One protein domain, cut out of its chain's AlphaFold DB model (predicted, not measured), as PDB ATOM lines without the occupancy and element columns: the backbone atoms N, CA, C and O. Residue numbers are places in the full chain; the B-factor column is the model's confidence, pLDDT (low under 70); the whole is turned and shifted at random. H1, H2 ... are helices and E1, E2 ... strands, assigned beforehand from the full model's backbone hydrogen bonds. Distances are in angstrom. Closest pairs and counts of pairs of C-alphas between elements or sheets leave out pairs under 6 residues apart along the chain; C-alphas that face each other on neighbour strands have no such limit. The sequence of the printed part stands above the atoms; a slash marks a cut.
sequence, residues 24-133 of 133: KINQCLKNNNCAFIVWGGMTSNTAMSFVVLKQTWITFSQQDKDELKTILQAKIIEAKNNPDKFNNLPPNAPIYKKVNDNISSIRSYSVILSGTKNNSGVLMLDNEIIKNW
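AT A GLANCE: This is residues 24 to 133 of the 133 residues of an uncharacterized protein of Sulfurospirillum halorespirans DSM 13726 (UniProt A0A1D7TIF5). A strongly twisted sheet of four strands has the long helix H3 slantwise over one face, with short H1 beside the strands on that face. H2 sits at one end of the strands and H4 and H5 at the other. The 110 printed residues run H1 E1 E2 H2 H3 H4 H5 E3 E4; the mixed sheet has the order E1 E2 E3 E4, and the class is mixed, helices and strands. The whole is compact, with a radius of gyration of the C-alphas of 14.0 A and spans of 41 by 31 by 22 A.

IN THESE COORDINATES: The strands are E1, residues 34 to 39; E2, 47 to 53, 18.7 A long; E3, 108 to 114, 19.5 A; and E4, 127 to 132, ending at C-alpha 132 (166.536, 132.529, 201.031). H3, residues 62 to 81, is 29.4 A long. H1 is residues 24 to 30, from C-alpha 24 (185.047, 144.005, 205.391); H2 is 54 to 57, H4 83 to 86 and H5 96 to 104.

HOW THE PARTS SIT: Hairpin E1 and E2 is antiparallel, N 37 to O 49 being 2.9 A. E2 and E3 are parallel, with N 50 to O 110 at 2.9 A; with H2 to H5 between, they form a strand-helix-strand unit. Hairpin E3 and E4 is antiparallel, with N 129 to O 111 at 2.8 A. H3 lies over E2 and E3 at a height of 8.9 A, its closest C-alphas to E2 being Ile 76 and Met 48, 6.0 A. H1 and H3 make two layers with the sheet, helices on one face; H2 is on the same face. H3 and H5 touch only at their ends, closest at C-alphas 80 and 104, 4.1 A. H4 touches H5, closest at C-alphas 83 and 100, 5.5 A; both only graze the sheet. In H1, H3 and H5 every O i to N i+4 pair is within hydrogen-bond range; H2 and H4 are too short for one.

THE WHOLE: C-alphas 61 and 92 are farthest apart, 43.6 A. The printed part has no cut; the link E3 to E4, residues 115 to 126, is long. No printed residue is under pLDDT 70.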
ATOM      1  N   LYS A  24     184.863 144.373 206.804       92.81
ATOM      2  CA  LYS A  24     185.047 144.005 205.391       92.81
ATOM      3  C   LYS A  24     183.844 144.327 204.516       92.81
ATOM      4  O   LYS A  24     184.022 144.784 203.389       92.81
ATOM      5  N   ILE A  25     182.628 144.111 205.013       94.19
ATOM      6  CA  ILE A  25     181.398 144.447 204.282       94.19
ATOM      7  C   ILE A  25     181.318 145.966 204.103       94.19
ATOM      8  O   ILE A  25     181.127 146.450 202.987       94.19
ATOM      9  N   ASN A  26     181.576 146.728 205.167       93.62
ATOM     10  CA  ASN A  26     181.623 148.187 205.138       93.62
ATOM     11  C   ASN A  26     182.711 148.718 204.201       93.62
ATOM     12  O   ASN A  26     182.455 149.630 203.418       93.62
ATOM     13  N   GLN A  27     183.918 148.156 204.254       94.69
ATOM     14  CA  GLN A  27     184.997 148.494 203.329       94.69
ATOM     15  C   GLN A  27     184.607 148.155 201.887       94.69
ATOM     16  O   GLN A  27     184.844 148.954 200.983       94.69
ATOM     17  N   CYS A  28     183.950 147.015 201.660       95.44
ATOM     18  CA  CYS A  28     183.480 146.632 200.336       95.44
ATOM     19  C   CYS A  28     182.475 147.638 199.761       95.44
ATOM     20  O   CYS A  28     182.598 148.034 198.599       95.44
ATOM     21  N   LEU A  29     181.518 148.084 200.580       94.69
ATOM     22  CA  LEU A  29     180.545 149.116 200.216       94.69
ATOM     23  C   LEU A  29     181.238 150.456 199.929       94.69
ATOM     24  O   LEU A  29     180.987 151.056 198.891       94.69
ATOM     25  N   LYS A  30     182.166 150.893 200.794       94.31
ATOM     26  CA  LYS A  30     182.942 152.136 200.608       94.31
ATOM     27  C   LYS A  30     183.760 152.139 199.315       94.31
ATOM     28  O   LYS A  30     183.866 153.170 198.662       94.31
ATOM     29  N   ASN A  31     184.301 150.985 198.930       93.75
ATOM     30  CA  ASN A  31     185.099 150.820 197.713       93.75
ATOM     31  C   ASN A  31     184.243 150.555 196.458       93.75
ATOM     32  O   ASN A  31     184.784 150.233 195.396       93.75
ATOM     33  N   ASN A  32     182.911 150.639 196.567       92.81
ATOM     34  CA  ASN A  32     181.958 150.305 195.503       92.81
ATOM     35  C   ASN A  32     182.160 148.892 194.924       92.81
ATOM     36  O   ASN A  32     181.885 148.646 193.752       92.81
ATOM     37  N   ASN A  33     182.710 147.962 195.707       95.62
ATOM     38  CA  ASN A  33     182.875 146.555 195.324       95.62
ATOM     39  C   ASN A  33     181.660 145.710 195.726       95.62
ATOM     40  O   ASN A  33     181.539 144.563 195.296       95.62
ATOM     41  N   CYS A  34     180.778 146.288 196.542       96.38
ATOM     42  CA  CYS A  34     179.517 145.710 196.963       96.38
ATOM     43  C   CYS A  34     178.395 146.747 196.881       96.38
ATOM     44  O   CYS A  34     178.652 147.947 196.977       96.38
ATOM     45  N   ALA A  35     177.153 146.284 196.775       96.25
ATOM     46  CA  ALA A  35     175.962 147.121 196.871       96.25
ATOM     47  C   ALA A  35     174.775 146.327 197.428       96.25
ATOM     48  O   ALA A  35     174.643 145.133 197.166       96.25
ATOM     49  N   PHE A  36     173.884 147.004 198.151       95.94
ATOM     50  CA  PHE A  36     172.552 146.480 198.447       95.94
ATOM     51  C   PHE A  36     171.568 147.005 197.409       95.94
ATOM     52  O   PHE A  36     171.525 148.212 197.164       95.94
ATOM     53  N   ILE A  37     170.773 146.115 196.823       94.81
ATOM     54  CA  ILE A  37     169.725 146.469 195.864       94.81
ATOM     55  C   ILE A  37     168.438 145.721 196.190       94.81
ATOM     56  O   ILE A  37     168.465 144.638 196.771       94.81
ATOM     57  N   VAL A  38     167.309 146.263 195.744       94.31
ATOM     58  CA  VAL A  38     166.079 145.482 195.628       94.31
ATOM     59  C   VAL A  38     166.079 144.795 194.267       94.31
ATOM     60  O   VAL A  38     165.958 145.452 193.231       94.31
ATOM     61  N   TRP A  39     166.203 143.471 194.258       90.19
ATOM     62  CA  TRP A  39     166.085 142.672 193.046       90.19
ATOM     63  C   TRP A  39     164.635 142.250 192.819       90.19
ATOM     64  O   TRP A  39     163.928 141.876 193.753       90.19
ATOM     65  N   GLY A  40     164.181 142.305 191.565       85.94
ATOM     66  CA  GLY A  40     162.844 141.845 191.201       85.94
ATOM     67  C   GLY A  40     161.693 142.738 191.674       85.94
ATOM     68  O   GLY A  40     160.570 142.251 191.679       85.94
ATOM     69  N   GLY A  41     161.925 144.019 192.006       80.81
ATOM     70  CA  GLY A  41     160.920 144.953 192.561       80.81
ATOM     71  C   GLY A  41     159.627 145.136 191.750       80.81
ATOM     72  O   GLY A  41     158.602 145.556 192.278       80.81
ATOM     73  N   MET A  42     159.624 144.774 190.466       81.88
ATOM     74  CA  MET A  42     158.416 144.759 189.628       81.88
ATOM     75  C   MET A  42     157.600 143.455 189.721       81.88
ATOM     76  O   MET A  42     156.480 143.385 189.209       81.88
ATOM     77  N   THR A  43     158.152 142.422 190.354       83.38
ATOM     78  CA  THR A  43     157.617 141.058 190.430       83.38
ATOM     79  C   THR A  43     157.198 140.710 191.858       83.38
ATOM     80  O   THR A  43     157.656 141.327 192.817       83.38
ATOM     81  N   SER A  44     156.376 139.673 192.025       77.94
ATOM     82  CA  SER A  44     156.018 139.148 193.353       77.94
ATOM     83  C   SER A  44     157.201 138.526 194.103       77.94
ATOM     84  O   SER A  44     157.127 138.327 195.310       77.94
ATOM     85  N   ASN A  45     158.299 138.229 193.403       85.62
ATOM     86  CA  ASN A  45     159.483 137.563 193.945       85.62
ATOM     87  C   ASN A  45     160.584 138.583 194.256       85.62
ATOM     88  O   ASN A  45     161.746 138.392 193.897       85.62
ATOM     89  N   THR A  46     160.196 139.695 194.878       91.94
ATOM     90  CA  THR A  46     161.128 140.764 195.242       91.94
ATOM     91  C   THR A  46     162.018 140.313 196.401       91.94
ATOM     92  O   THR A  46     161.512 139.806 197.402       91.94
ATOM     93  N   ALA A  47     163.329 140.526 196.280       94.94
ATOM     94  CA  ALA A  47     164.323 140.167 197.287       94.94
ATOM     95  C   ALA A  47     165.244 141.350 197.612       94.94
ATOM     96  O   ALA A  47     165.541 142.182 196.752       94.94
ATOM     97  N   MET A  48     165.744 141.398 198.849       96.81
ATOM     98  CA  MET A  48     166.887 142.246 199.190       96.81
ATOM     99  C   MET A  48     168.175 141.526 198.788       96.81
ATOM    100  O   MET A  48     168.476 140.453 199.309       96.81
ATOM    101  N   SER A  49     168.947 142.099 197.876       96.69
ATOM    102  CA  SER A  49     170.129 141.444 197.323       96.69
ATOM    103  C   SER A  49     171.404 142.181 197.691       96.69
ATOM    104  O   SER A  49     171.488 143.404 197.576       96.69
ATOM    105  N   PHE A  50     172.424 141.423 198.087       97.44
ATOM    106  CA  PHE A  50     173.790 141.915 198.190       97.44
ATOM    107  C   PHE A  50     174.560 141.535 196.930       97.44
ATOM    108  O   PHE A  50     174.828 140.360 196.679       97.44
ATOM    109  N   VAL A  51     174.900 142.534 196.131       97.44
ATOM    110  CA  VAL A  51     175.747 142.375 194.954       97.44
ATOM    111  C   VAL A  51     177.189 142.555 195.392       97.44
ATOM    112  O   VAL A  51     177.492 143.519 196.090       97.44
ATOM    113  N   VAL A  52     178.081 141.655 194.993       97.50
ATOM    114  CA  VAL A  52     179.492 141.683 195.399       97.50
ATOM    115  C   VAL A  52     180.396 141.212 194.271       97.50
ATOM    116  O   VAL A  52     180.101 140.220 193.602       97.50
ATOM    117  N   LEU A  53     181.522 141.898 194.065       96.69
ATOM    118  CA  LEU A  53     182.548 141.423 193.142       96.69
ATOM    119  C   LEU A  53     183.050 140.039 193.546       96.69
ATOM    120  O   LEU A  53     183.390 139.799 194.706       96.69
ATOM    121  N   LYS A  54     183.191 139.143 192.569       95.19
ATOM    122  CA  LYS A  54     183.662 137.771 192.788       95.19
ATOM    123  C   LYS A  54     184.994 137.731 193.543       95.19
ATOM    124  O   LYS A  54     185.145 136.924 194.456       95.19
ATOM    125  N   GLN A  55     185.933 138.620 193.210       94.56
ATOM    126  CA  GLN A  55     187.237 138.700 193.877       94.56
ATOM    127  C   GLN A  55     187.124 139.188 195.324       94.56
ATOM    128  O   GLN A  55     187.957 138.835 196.147       94.56
ATOM    129  N   THR A  56     186.103 139.975 195.662       95.50
ATOM    130  CA  THR A  56     185.839 140.376 197.049       95.50
ATOM    131  C   THR A  56     185.134 139.265 197.823       95.50
ATOM    132  O   THR A  56     185.497 138.983 198.956       95.50
ATOM    133  N   TRP A  57     184.188 138.558 197.203       96.00
ATOM    134  CA  TRP A  57     183.467 137.467 197.860       96.00
ATOM    135  C   TRP A  57     184.385 136.344 198.364       96.00
ATOM    136  O   TRP A  57     184.159 135.789 199.438       96.00
ATOM    137  N   ILE A  58     185.443 136.017 197.614       95.19
ATOM    138  CA  ILE A  58     186.402 134.976 198.016       95.19
ATOM    139  C   ILE A  58     187.237 135.357 199.248       95.19
ATOM    140  O   ILE A  58     187.780 134.466 199.893       95.19
ATOM    141  N   THR A  59     187.335 136.646 199.598       95.25
ATOM    142  CA  THR A  59     188.078 137.108 200.788       95.25
ATOM    143  C   THR A  59     187.208 137.161 202.046       95.25
ATOM    144  O   THR A  59     187.720 137.359 203.157       95.25
ATOM    145  N   PHE A  60     185.893 136.981 201.890       95.12
ATOM    146  CA  PHE A  60     184.961 136.892 203.004       95.12
ATOM    147  C   PHE A  60     185.092 135.519 203.659       95.12
ATOM    148  O   PHE A  60     184.935 134.471 203.022       95.12
ATOM    149  N   SER A  61     185.365 135.538 204.958       95.50
ATOM    150  CA  SER A  61     185.320 134.357 205.811       95.50
ATOM    151  C   SER A  61     183.886 133.838 205.935       95.50
ATOM    152  O   SER A  61     182.927 134.494 205.530       95.50
ATOM    153  N   GLN A  62     183.718 132.650 206.514       94.06
ATOM    154  CA  GLN A  62     182.378 132.146 206.807       94.06
ATOM    155  C   GLN A  62     181.630 133.070 207.782       94.06
ATOM    156  O   GLN A  62     180.461 133.363 207.555       94.06
ATOM    157  N   GLN A  63     182.334 133.613 208.780       93.81
ATOM    158  CA  GLN A  63     181.776 134.586 209.717       93.81
ATOM    159  C   GLN A  63     181.265 135.846 208.996       93.81
ATOM    160  O   GLN A  63     180.116 136.226 209.200       93.81
ATOM    161  N   ASP A  64     182.060 136.431 208.090       94.31
ATOM    162  CA  ASP A  64     181.644 137.599 207.291       94.31
ATOM    163  C   ASP A  64     180.344 137.302 206.504       94.31
ATOM    164  O   ASP A  64     179.445 138.134 206.392       94.31
ATOM    165  N   LYS A  65     180.217 136.083 205.958       94.00
ATOM    166  CA  LYS A  65     179.035 135.653 205.189       94.00
ATOM    167  C   LYS A  65     177.806 135.438 206.067       94.00
ATOM    168  O   LYS A  65     176.693 135.682 205.607       94.00
ATOM    169  N   ASP A  66     177.984 134.970 207.297       92.75
ATOM    170  CA  ASP A  66     176.883 134.797 208.242       92.75
ATOM    171  C   ASP A  66     176.404 136.146 208.790       92.75
ATOM    172  O   ASP A  66     175.201 136.391 208.856       92.75
ATOM    173  N   GLU A  67     177.323 137.074 209.050       92.56
ATOM    174  CA  GLU A  67     176.993 138.462 209.389       92.56
ATOM    175  C   GLU A  67     176.236 139.164 208.257       92.56
ATOM    176  O   GLU A  67     175.242 139.851 208.506       92.56
ATOM    177  N   LEU A  68     176.636 138.937 207.000       95.69
ATOM    178  CA  LEU A  68     175.919 139.458 205.838       95.69
ATOM    179  C   LEU A  68     174.441 139.043 205.832       95.69
ATOM    180  O   LEU A  68     173.591 139.861 205.480       95.69
ATOM    181  N   LYS A  69     174.108 137.811 206.240       94.31
ATOM    182  CA  LYS A  69     172.707 137.356 206.321       94.31
ATOM    183  C   LYS A  69     171.914 138.187 207.329       94.31
ATOM    184  O   LYS A  69     170.807 138.622 207.019       94.31
ATOM    185  N   THR A  70     172.497 138.466 208.493       93.62
ATOM    186  CA  THR A  70     171.888 139.329 209.516       93.62
ATOM    187  C   THR A  70     171.681 140.752 208.992       93.62
ATOM    188  O   THR A  70     170.620 141.345 209.186       93.62
ATOM    189  N   ILE A  71     172.660 141.297 208.262       95.25
ATOM    190  CA  ILE A  71     172.552 142.633 207.656       95.25
ATOM    191  C   ILE A  71     171.463 142.662 206.581       95.25
ATOM    192  O   ILE A  71     170.680 143.608 206.533       95.25
ATOM    193  N   LEU A  72     171.377 141.630 205.739       96.00
ATOM    194  CA  LEU A  72     170.328 141.501 204.729       96.00
ATOM    195  C   LEU A  72     168.939 141.487 205.369       96.00
ATOM    196  O   LEU A  72     168.056 142.207 204.910       96.00
ATOM    197  N   GLN A  73     168.753 140.754 206.467       95.38
ATOM    198  CA  GLN A  73     167.495 140.761 207.220       95.38
ATOM    199  C   GLN A  73     167.165 142.148 207.786       95.38
ATOM    200  O   GLN A  73     166.033 142.614 207.649       95.38
ATOM    201  N   ALA A  74     168.148 142.851 208.354       95.88
ATOM    202  CA  ALA A  74     167.956 144.225 208.815       95.88
ATOM    203  C   ALA A  74     167.578 145.171 207.659       95.88
ATOM    204  O   ALA A  74     166.684 146.005 207.807       95.88
ATOM    205  N   LYS A  75     168.194 145.002 206.483       96.00
ATOM    206  CA  LYS A  75     167.869 145.764 205.268       96.00
ATOM    207  C   LYS A  75     166.477 145.456 204.727       96.00
ATOM    208  O   LYS A  75     165.814 146.376 204.257       96.00
ATOM    209  N   ILE A  76     165.999 144.215 204.836       96.50
ATOM    210  CA  ILE A  76     164.602 143.874 204.534       96.50
ATOM    211  C   ILE A  76     163.666 144.665 205.448       96.50
ATOM    212  O   ILE A  76     162.740 145.298 204.956       96.50
ATOM    213  N   ILE A  77     163.907 144.673 206.763       97.31
ATOM    214  CA  ILE A  77     163.069 145.427 207.711       97.31
ATOM    215  C   ILE A  77     163.076 146.923 207.364       97.31
ATOM    216  O   ILE A  77     162.019 147.550 207.325       97.31
ATOM    217  N   GLU A  78     164.249 147.483 207.053       96.69
ATOM    218  CA  GLU A  78     164.385 148.875 206.614       96.69
ATOM    219  C   GLU A  78     163.551 149.163 205.355       96.69
ATOM    220  O   GLU A  78     162.814 150.151 205.333       96.69
ATOM    221  N   ALA A  79     163.631 148.292 204.344       96.12
ATOM    222  CA  ALA A  79     162.889 148.416 203.091       96.12
ATOM    223  C   ALA A  79     161.377 148.272 203.283       96.12
ATOM    224  O   ALA A  79     160.614 149.011 202.672       96.12
ATOM    225  N   LYS A  80     160.932 147.387 204.178       96.12
ATOM    226  CA  LYS A  80     159.507 147.238 204.498       96.12
ATOM    227  C   LYS A  80     158.925 148.473 205.170       96.12
ATOM    228  O   LYS A  80     157.801 148.858 204.871       96.12
ATOM    229  N   ASN A  81     159.695 149.080 206.071       97.44
ATOM    230  CA  ASN A  81     159.263 150.260 206.813       97.44
ATOM    231  C   ASN A  81     159.369 151.546 205.981       97.44
ATOM    232  O   ASN A  81     158.660 152.504 206.266       97.44
ATOM    233  N   ASN A  82     160.257 151.583 204.981       97.00
ATOM    234  CA  ASN A  82     160.530 152.768 204.164       97.00
ATOM    235  C   ASN A  82     160.693 152.398 202.676       97.00
ATOM    236  O   ASN A  82     161.772 152.610 202.113       97.00
ATOM    237  N   PRO A  83     159.664 151.834 202.021       95.56
ATOM    238  CA  PRO A  83     159.795 151.299 200.665       95.56
ATOM    239  C   PRO A  83     160.163 152.379 199.635       95.56
ATOM    240  O   PRO A  83     160.948 152.109 198.724       95.56
ATOM    241  N   ASP A  84     159.740 153.628 199.859       95.06
ATOM    242  CA  ASP A  84     160.052 154.771 198.993       95.06
ATOM    243  C   ASP A  84     161.563 155.028 198.873       95.06
ATOM    244  O   ASP A  84     162.043 155.433 197.819       95.06
ATOM    245  N   LYS A  85     162.343 154.731 199.926       94.75
ATOM    246  CA  LYS A  85     163.812 154.877 199.927       94.75
ATOM    247  C   LYS A  85     164.495 153.921 198.943       94.75
ATOM    248  O   LYS A  85     165.626 154.167 198.527       94.75
ATOM    249  N   PHE A  86     163.829 152.821 198.607       94.31
ATOM    250  CA  PHE A  86     164.350 151.764 197.742       94.31
ATOM    251  C   PHE A  86     163.665 151.739 196.369       94.31
ATOM    252  O   PHE A  86     164.056 150.959 195.499       94.31
ATOM    253  N   ASN A  87     162.658 152.590 196.160       93.94
ATOM    254  CA  ASN A  87     161.960 152.737 194.897       93.94
ATOM    255  C   ASN A  87     162.547 153.912 194.107       93.94
ATOM    256  O   ASN A  87     162.284 155.073 194.399       93.94
ATOM    257  N   ASN A  88     163.326 153.609 193.069       90.94
ATOM    258  CA  ASN A  88     163.972 154.634 192.240       90.94
ATOM    259  C   ASN A  88     163.037 155.253 191.185       90.94
ATOM    260  O   ASN A  88     163.484 156.039 190.351       90.94
ATOM    261  N   LEU A  89     161.758 154.870 191.166       92.38
ATOM    262  CA  LEU A  89     160.774 155.457 190.266       92.38
ATOM    263  C   LEU A  89     160.224 156.760 190.853       92.38
ATOM    264  O   LEU A  89     160.053 156.860 192.068       92.38
ATOM    265  N   PRO A  90     159.876 157.747 190.014       94.44
ATOM    266  CA  PRO A  90     159.202 158.931 190.513       94.44
ATOM    267  C   PRO A  90     157.791 158.555 191.019       94.44
ATOM    268  O   PRO A  90     157.153 157.681 190.424       94.44
ATOM    269  N   PRO A  91     157.262 159.216 192.070       94.50
ATOM    270  CA  PRO A  91     155.956 158.881 192.659       94.50
ATOM    271  C   PRO A  91     154.768 158.908 191.687       94.50
ATOM    272  O   PRO A  91     153.754 158.256 191.918       94.50
ATOM    273  N   ASN A  92     154.888 159.653 190.586       95.88
ATOM    274  CA  ASN A  92     153.877 159.749 189.534       95.88
ATOM    275  C   ASN A  92     153.992 158.655 188.454       95.88
ATOM    276  O   ASN A  92     153.159 158.614 187.547       95.88
ATOM    277  N   ALA A  93     155.004 157.782 188.508       96.44
ATOM    278  CA  ALA A  93     155.122 156.684 187.557       96.44
ATOM    279  C   ALA A  93     153.928 155.719 187.713       96.44
ATOM    280  O   ALA A  93     153.614 155.325 188.839       96.44
ATOM    281  N   PRO A  94     153.304 155.241 186.617       95.69
ATOM    282  CA  PRO A  94     152.120 154.374 186.689       95.69
ATOM    283  C   PRO A  94     152.301 153.095 187.519       95.69
ATOM    284  O   PRO A  94     151.345 152.565 188.075       95.69
ATOM    285  N   ILE A  95     153.535 152.592 187.613       95.12
ATOM    286  CA  ILE A  95     153.877 151.377 188.360       95.12
ATOM    287  C   ILE A  95     154.468 151.660 189.749       95.12
ATOM    288  O   ILE A  95     154.793 150.707 190.454       95.12
ATOM    289  N   TYR A  96     154.602 152.930 190.156       95.12
ATOM    290  CA  TYR A  96     155.254 153.318 191.411       95.12
ATOM    291  C   TYR A  96     154.649 152.587 192.606       95.12
ATOM    292  O   TYR A  96     155.363 151.882 193.314       95.12
ATOM    293  N   LYS A  97     153.322 152.682 192.766       95.75
ATOM    294  CA  LYS A  97     152.595 152.043 193.868       95.75
ATOM    295  C   LYS A  97     152.820 150.532 193.896       95.75
ATOM    296  O   LYS A  97     153.147 149.995 194.941       95.75
ATOM    297  N   LYS A  98     152.733 149.862 192.740       94.94
ATOM    298  CA  LYS A  98     152.958 148.411 192.644       94.94
ATOM    299  C   LYS A  98     154.374 148.023 193.075       94.94
ATOM    300  O   LYS A  98     154.542 147.046 193.797       94.94
ATOM    301  N   VAL A  99     155.386 148.769 192.634       94.69
ATOM    302  CA  VAL A  99     156.778 148.528 193.039       94.69
ATOM    303  C   VAL A  99     156.948 148.770 194.539       94.69
ATOM    304  O   VAL A  99     157.583 147.967 195.215       94.69
ATOM    305  N   ASN A 100     156.328 149.820 195.075       95.81
ATOM    306  CA  ASN A 100     156.366 150.126 196.501       95.81
ATOM    307  C   ASN A 100     155.720 149.027 197.352       95.81
ATOM    308  O   ASN A 100     156.305 148.577 198.335       95.81
ATOM    309  N   ASP A 101     154.549 148.546 196.931       95.81
ATOM    310  CA  ASP A 101     153.829 147.450 197.578       95.81
ATOM    311  C   ASP A 101     154.686 146.172 197.565       95.81
ATOM    312  O   ASP A 101     154.867 145.531 198.603       95.81
ATOM    313  N   ASN A 102     155.313 145.851 196.428       95.56
ATOM    314  CA  ASN A 102     156.235 144.721 196.320       95.56
ATOM    315  C   ASN A 102     157.433 144.858 197.277       95.56
ATOM    316  O   ASN A 102     157.740 143.909 197.998       95.56
ATOM    317  N   ILE A 103     158.067 146.036 197.345       95.56
ATOM    318  CA  ILE A 103     159.168 146.317 198.284       95.56
ATOM    319  C   ILE A 103     158.705 146.147 199.737       95.56
ATOM    320  O   ILE A 103     159.377 145.494 200.536       95.56
ATOM    321  N   SER A 104     157.524 146.668 200.074       95.94
ATOM    322  CA  SER A 104     156.946 146.554 201.421       95.94
ATOM    323  C   SER A 104     156.641 145.104 201.830       95.94
ATOM    324  O   SER A 104     156.517 144.775 203.013       95.94
ATOM    325  N   SER A 105     156.558 144.214 200.839       95.44
ATOM    326  CA  SER A 105     156.244 142.800 201.005       95.44
ATOM    327  C   SER A 105     157.461 141.870 200.978       95.44
ATOM    328  O   SER A 105     157.266 140.664 201.123       95.44
ATOM    329  N   ILE A 106     158.692 142.389 200.837       95.12
ATOM    330  CA  ILE A 106     159.915 141.569 200.768       95.12
ATOM    331  C   ILE A 106     160.020 140.637 201.981       95.12
ATOM    332  O   ILE A 106     159.826 141.040 203.132       95.12
ATOM    333  N   ARG A 107     160.360 139.374 201.712       93.44
ATOM    334  CA  ARG A 107     160.630 138.344 202.735       93.44
ATOM    335  C   ARG A 107     161.934 137.594 202.503       93.44
ATOM    336  O   ARG A 107     162.445 136.981 203.430       93.44
ATOM    337  N   SER A 108     162.462 137.688 201.292       94.88
ATOM    338  CA  SER A 108     163.613 136.942 200.816       94.88
ATOM    339  C   SER A 108     164.846 137.829 200.692       94.88
ATOM    340  O   SER A 108     164.763 139.054 200.528       94.88
ATOM    341  N   TYR A 109     166.011 137.190 200.729       96.12
ATOM    342  CA  TYR A 109     167.268 137.823 200.358       96.12
ATOM    343  C   TYR A 109     168.076 136.954 199.407       96.12
ATOM    344  O   TYR A 109     167.910 135.729 199.349       96.12
ATOM    345  N   SER A 110     169.005 137.590 198.702       96.25
ATOM    346  CA  SER A 110     169.990 136.874 197.906       96.25
ATOM    347  C   SER A 110     171.370 137.516 197.899       96.25
ATOM    348  O   SER A 110     171.561 138.662 198.306       96.25
ATOM    349  N   VAL A 111     172.359 136.745 197.456       96.81
ATOM    350  CA  VAL A 111     173.699 137.250 197.147       96.81
ATOM    351  C   VAL A 111     173.955 137.027 195.669       96.81
ATOM    352  O   VAL A 111     173.813 135.907 195.178       96.81
ATOM    353  N   ILE A 112     174.338 138.093 194.974       96.38
ATOM    354  CA  ILE A 112     174.621 138.090 193.542       96.38
ATOM    355  C   ILE A 112     176.109 138.364 193.356       96.38
ATOM    356  O   ILE A 112     176.632 139.391 193.791       96.38
ATOM    357  N   LEU A 113     176.800 137.441 192.699       96.56
ATOM    358  CA  LEU A 113     178.158 137.669 192.244       96.56
ATOM    359  C   LEU A 113     178.148 138.551 191.009       96.56
ATOM    360  O   LEU A 113     177.426 138.304 190.045       96.56
ATOM    361  N   SER A 114     179.030 139.533 191.057       95.62
ATOM    362  CA  SER A 114     179.392 140.383 189.946       95.62
ATOM    363  C   SER A 114     180.795 140.010 189.476       95.62
ATOM    364  O   SER A 114     181.741 139.962 190.266       95.62
ATOM    365  N   GLY A 115     180.948 139.687 188.200       91.75
ATOM    366  CA  GLY A 115     182.233 139.386 187.583       91.75
ATOM    367  C   GLY A 115     183.027 140.648 187.268       91.75
ATOM    368  O   GLY A 115     184.258 140.618 187.315       91.75
ATOM    369  N   THR A 116     182.336 141.753 186.972       93.25
ATOM    370  CA  THR A 116     182.946 143.017 186.545       93.25
ATOM    371  C   THR A 116     182.117 144.238 186.959       93.25
ATOM    372  O   THR A 116     180.970 144.134 187.392       93.25
ATOM    373  N   LYS A 117     182.708 145.423 186.796       93.50
ATOM    374  CA  LYS A 117     181.996 146.702 186.843       93.50
ATOM    375  C   LYS A 117     181.852 147.246 185.425       93.50
ATOM    376  O   LYS A 117     182.740 147.041 184.600       93.50
ATOM    377  N   ASN A 118     180.780 147.985 185.163       91.94
ATOM    378  CA  ASN A 118     180.664 148.757 183.929       91.94
ATOM    379  C   ASN A 118     181.578 150.004 183.955       91.94
ATOM    380  O   ASN A 118     182.209 150.313 184.968       91.94
ATOM    381  N   ASN A 119     181.605 150.762 182.853       91.00
ATOM    382  CA  ASN A 119     182.425 151.978 182.716       91.00
ATOM    383  C   ASN A 119     182.091 153.080 183.740       91.00
ATOM    384  O   ASN A 119     182.896 153.977 183.965       91.00
ATOM    385  N   SER A 120     180.916 153.016 184.367       89.75
ATOM    386  CA  SER A 120     180.480 153.930 185.426       89.75
ATOM    387  C   SER A 120     180.798 153.408 186.834       89.75
ATOM    388  O   SER A 120     180.413 154.030 187.819       89.75
ATOM    389  N   GLY A 121     181.475 152.260 186.952       87.62
ATOM    390  CA  GLY A 121     181.829 151.643 188.230       87.62
ATOM    391  C   GLY A 121     180.694 150.862 188.901       87.62
ATOM    392  O   GLY A 121     180.857 150.432 190.043       87.62
ATOM    393  N   VAL A 122     179.565 150.652 188.218       90.50
ATOM    394  CA  VAL A 122     178.414 149.902 188.744       90.50
ATOM    395  C   VAL A 122     178.639 148.405 188.554       90.50
ATOM    396  O   VAL A 122     179.062 147.967 187.485       90.50
ATOM    397  N   LEU A 123     178.338 147.621 189.590       93.06
ATOM    398  CA  LEU A 123     178.429 146.159 189.568       93.06
ATOM    399  C   LEU A 123     177.450 145.571 188.545       93.06
ATOM    400  O   LEU A 123     176.255 145.861 188.590       93.06
ATOM    401  N   MET A 124     177.952 144.724 187.646       92.38
ATOM    402  CA  MET A 124     177.106 143.959 186.728       92.38
ATOM    403  C   MET A 124     176.518 142.742 187.447       92.38
ATOM    404  O   MET A 124     177.211 142.084 188.219       92.38
ATOM    405  N   LEU A 125     175.232 142.471 187.242       90.69
ATOM    406  CA  LEU A 125     174.551 141.345 187.877       90.69
ATOM    407  C   LEU A 125     174.773 140.089 187.036       90.69
ATOM    408  O   LEU A 125     174.261 140.028 185.922       90.69
ATOM    409  N   ASP A 126     175.493 139.103 187.579       89.38
ATOM    410  CA  ASP A 126     175.798 137.871 186.844       89.38
ATOM    411  C   ASP A 126     175.099 136.658 187.471       89.38
ATOM    412  O   ASP A 126     174.086 136.185 186.961       89.38
ATOM    413  N   ASN A 127     175.618 136.156 188.597       90.06
ATOM    414  CA  ASN A 127     175.205 134.866 189.157       90.06
ATOM    415  C   ASN A 127     174.652 135.012 190.575       90.06
ATOM    416  O   ASN A 127     175.372 135.410 191.488       90.06
ATOM    417  N   GLU A 128     173.402 134.612 190.791       90.06
ATOM    418  CA  GLU A 128     172.821 134.483 192.132       90.06
ATOM    419  C   GLU A 128     173.370 133.214 192.816       90.06
ATOM    420  O   GLU A 128     173.205 132.109 192.302       90.06
ATOM    421  N   ILE A 129     174.058 133.363 193.953       90.94
ATOM    422  CA  ILE A 129     174.783 132.268 194.633       90.94
ATOM    423  C   ILE A 129     174.207 131.871 195.991       90.94
ATOM    424  O   ILE A 129     174.500 130.790 196.494       90.94
ATOM    425  N   ILE A 130     173.415 132.743 196.609       87.75
ATOM    426  CA  ILE A 130     172.700 132.456 197.852       87.75
ATOM    427  C   ILE A 130     171.282 132.941 197.665       87.75
ATOM    428  O   ILE A 130     171.078 134.049 197.169       87.75
ATOM    429  N   LYS A 131     170.325 132.131 198.113       86.62
ATOM    430  CA  LYS A 131     168.916 132.481 198.097       86.62
ATOM    431  C   LYS A 131     168.214 131.977 199.340       86.62
ATOM    432  O   LYS A 131     168.347 130.809 199.700       86.62
ATOM    433  N   ASN A 132     167.468 132.865 199.973       87.06
ATOM    434  CA  ASN A 132     166.536 132.529 201.031       87.06
ATOM    435  C   ASN A 132     165.152 132.966 200.562       87.06
ATOM    436  O   ASN A 132     164.959 134.157 200.339       87.06
ATOM    437  N   TRP A 133     164.265 132.000 200.331       74.06
ATOM    438  CA  TRP A 133     162.887 132.224 199.896       74.06
ATOM    439  C   TRP A 133     161.943 132.315 201.086       74.06
ATOM    440  O   TRP A 133     162.086 131.467 201.996       74.06
TER     441      TRP A 133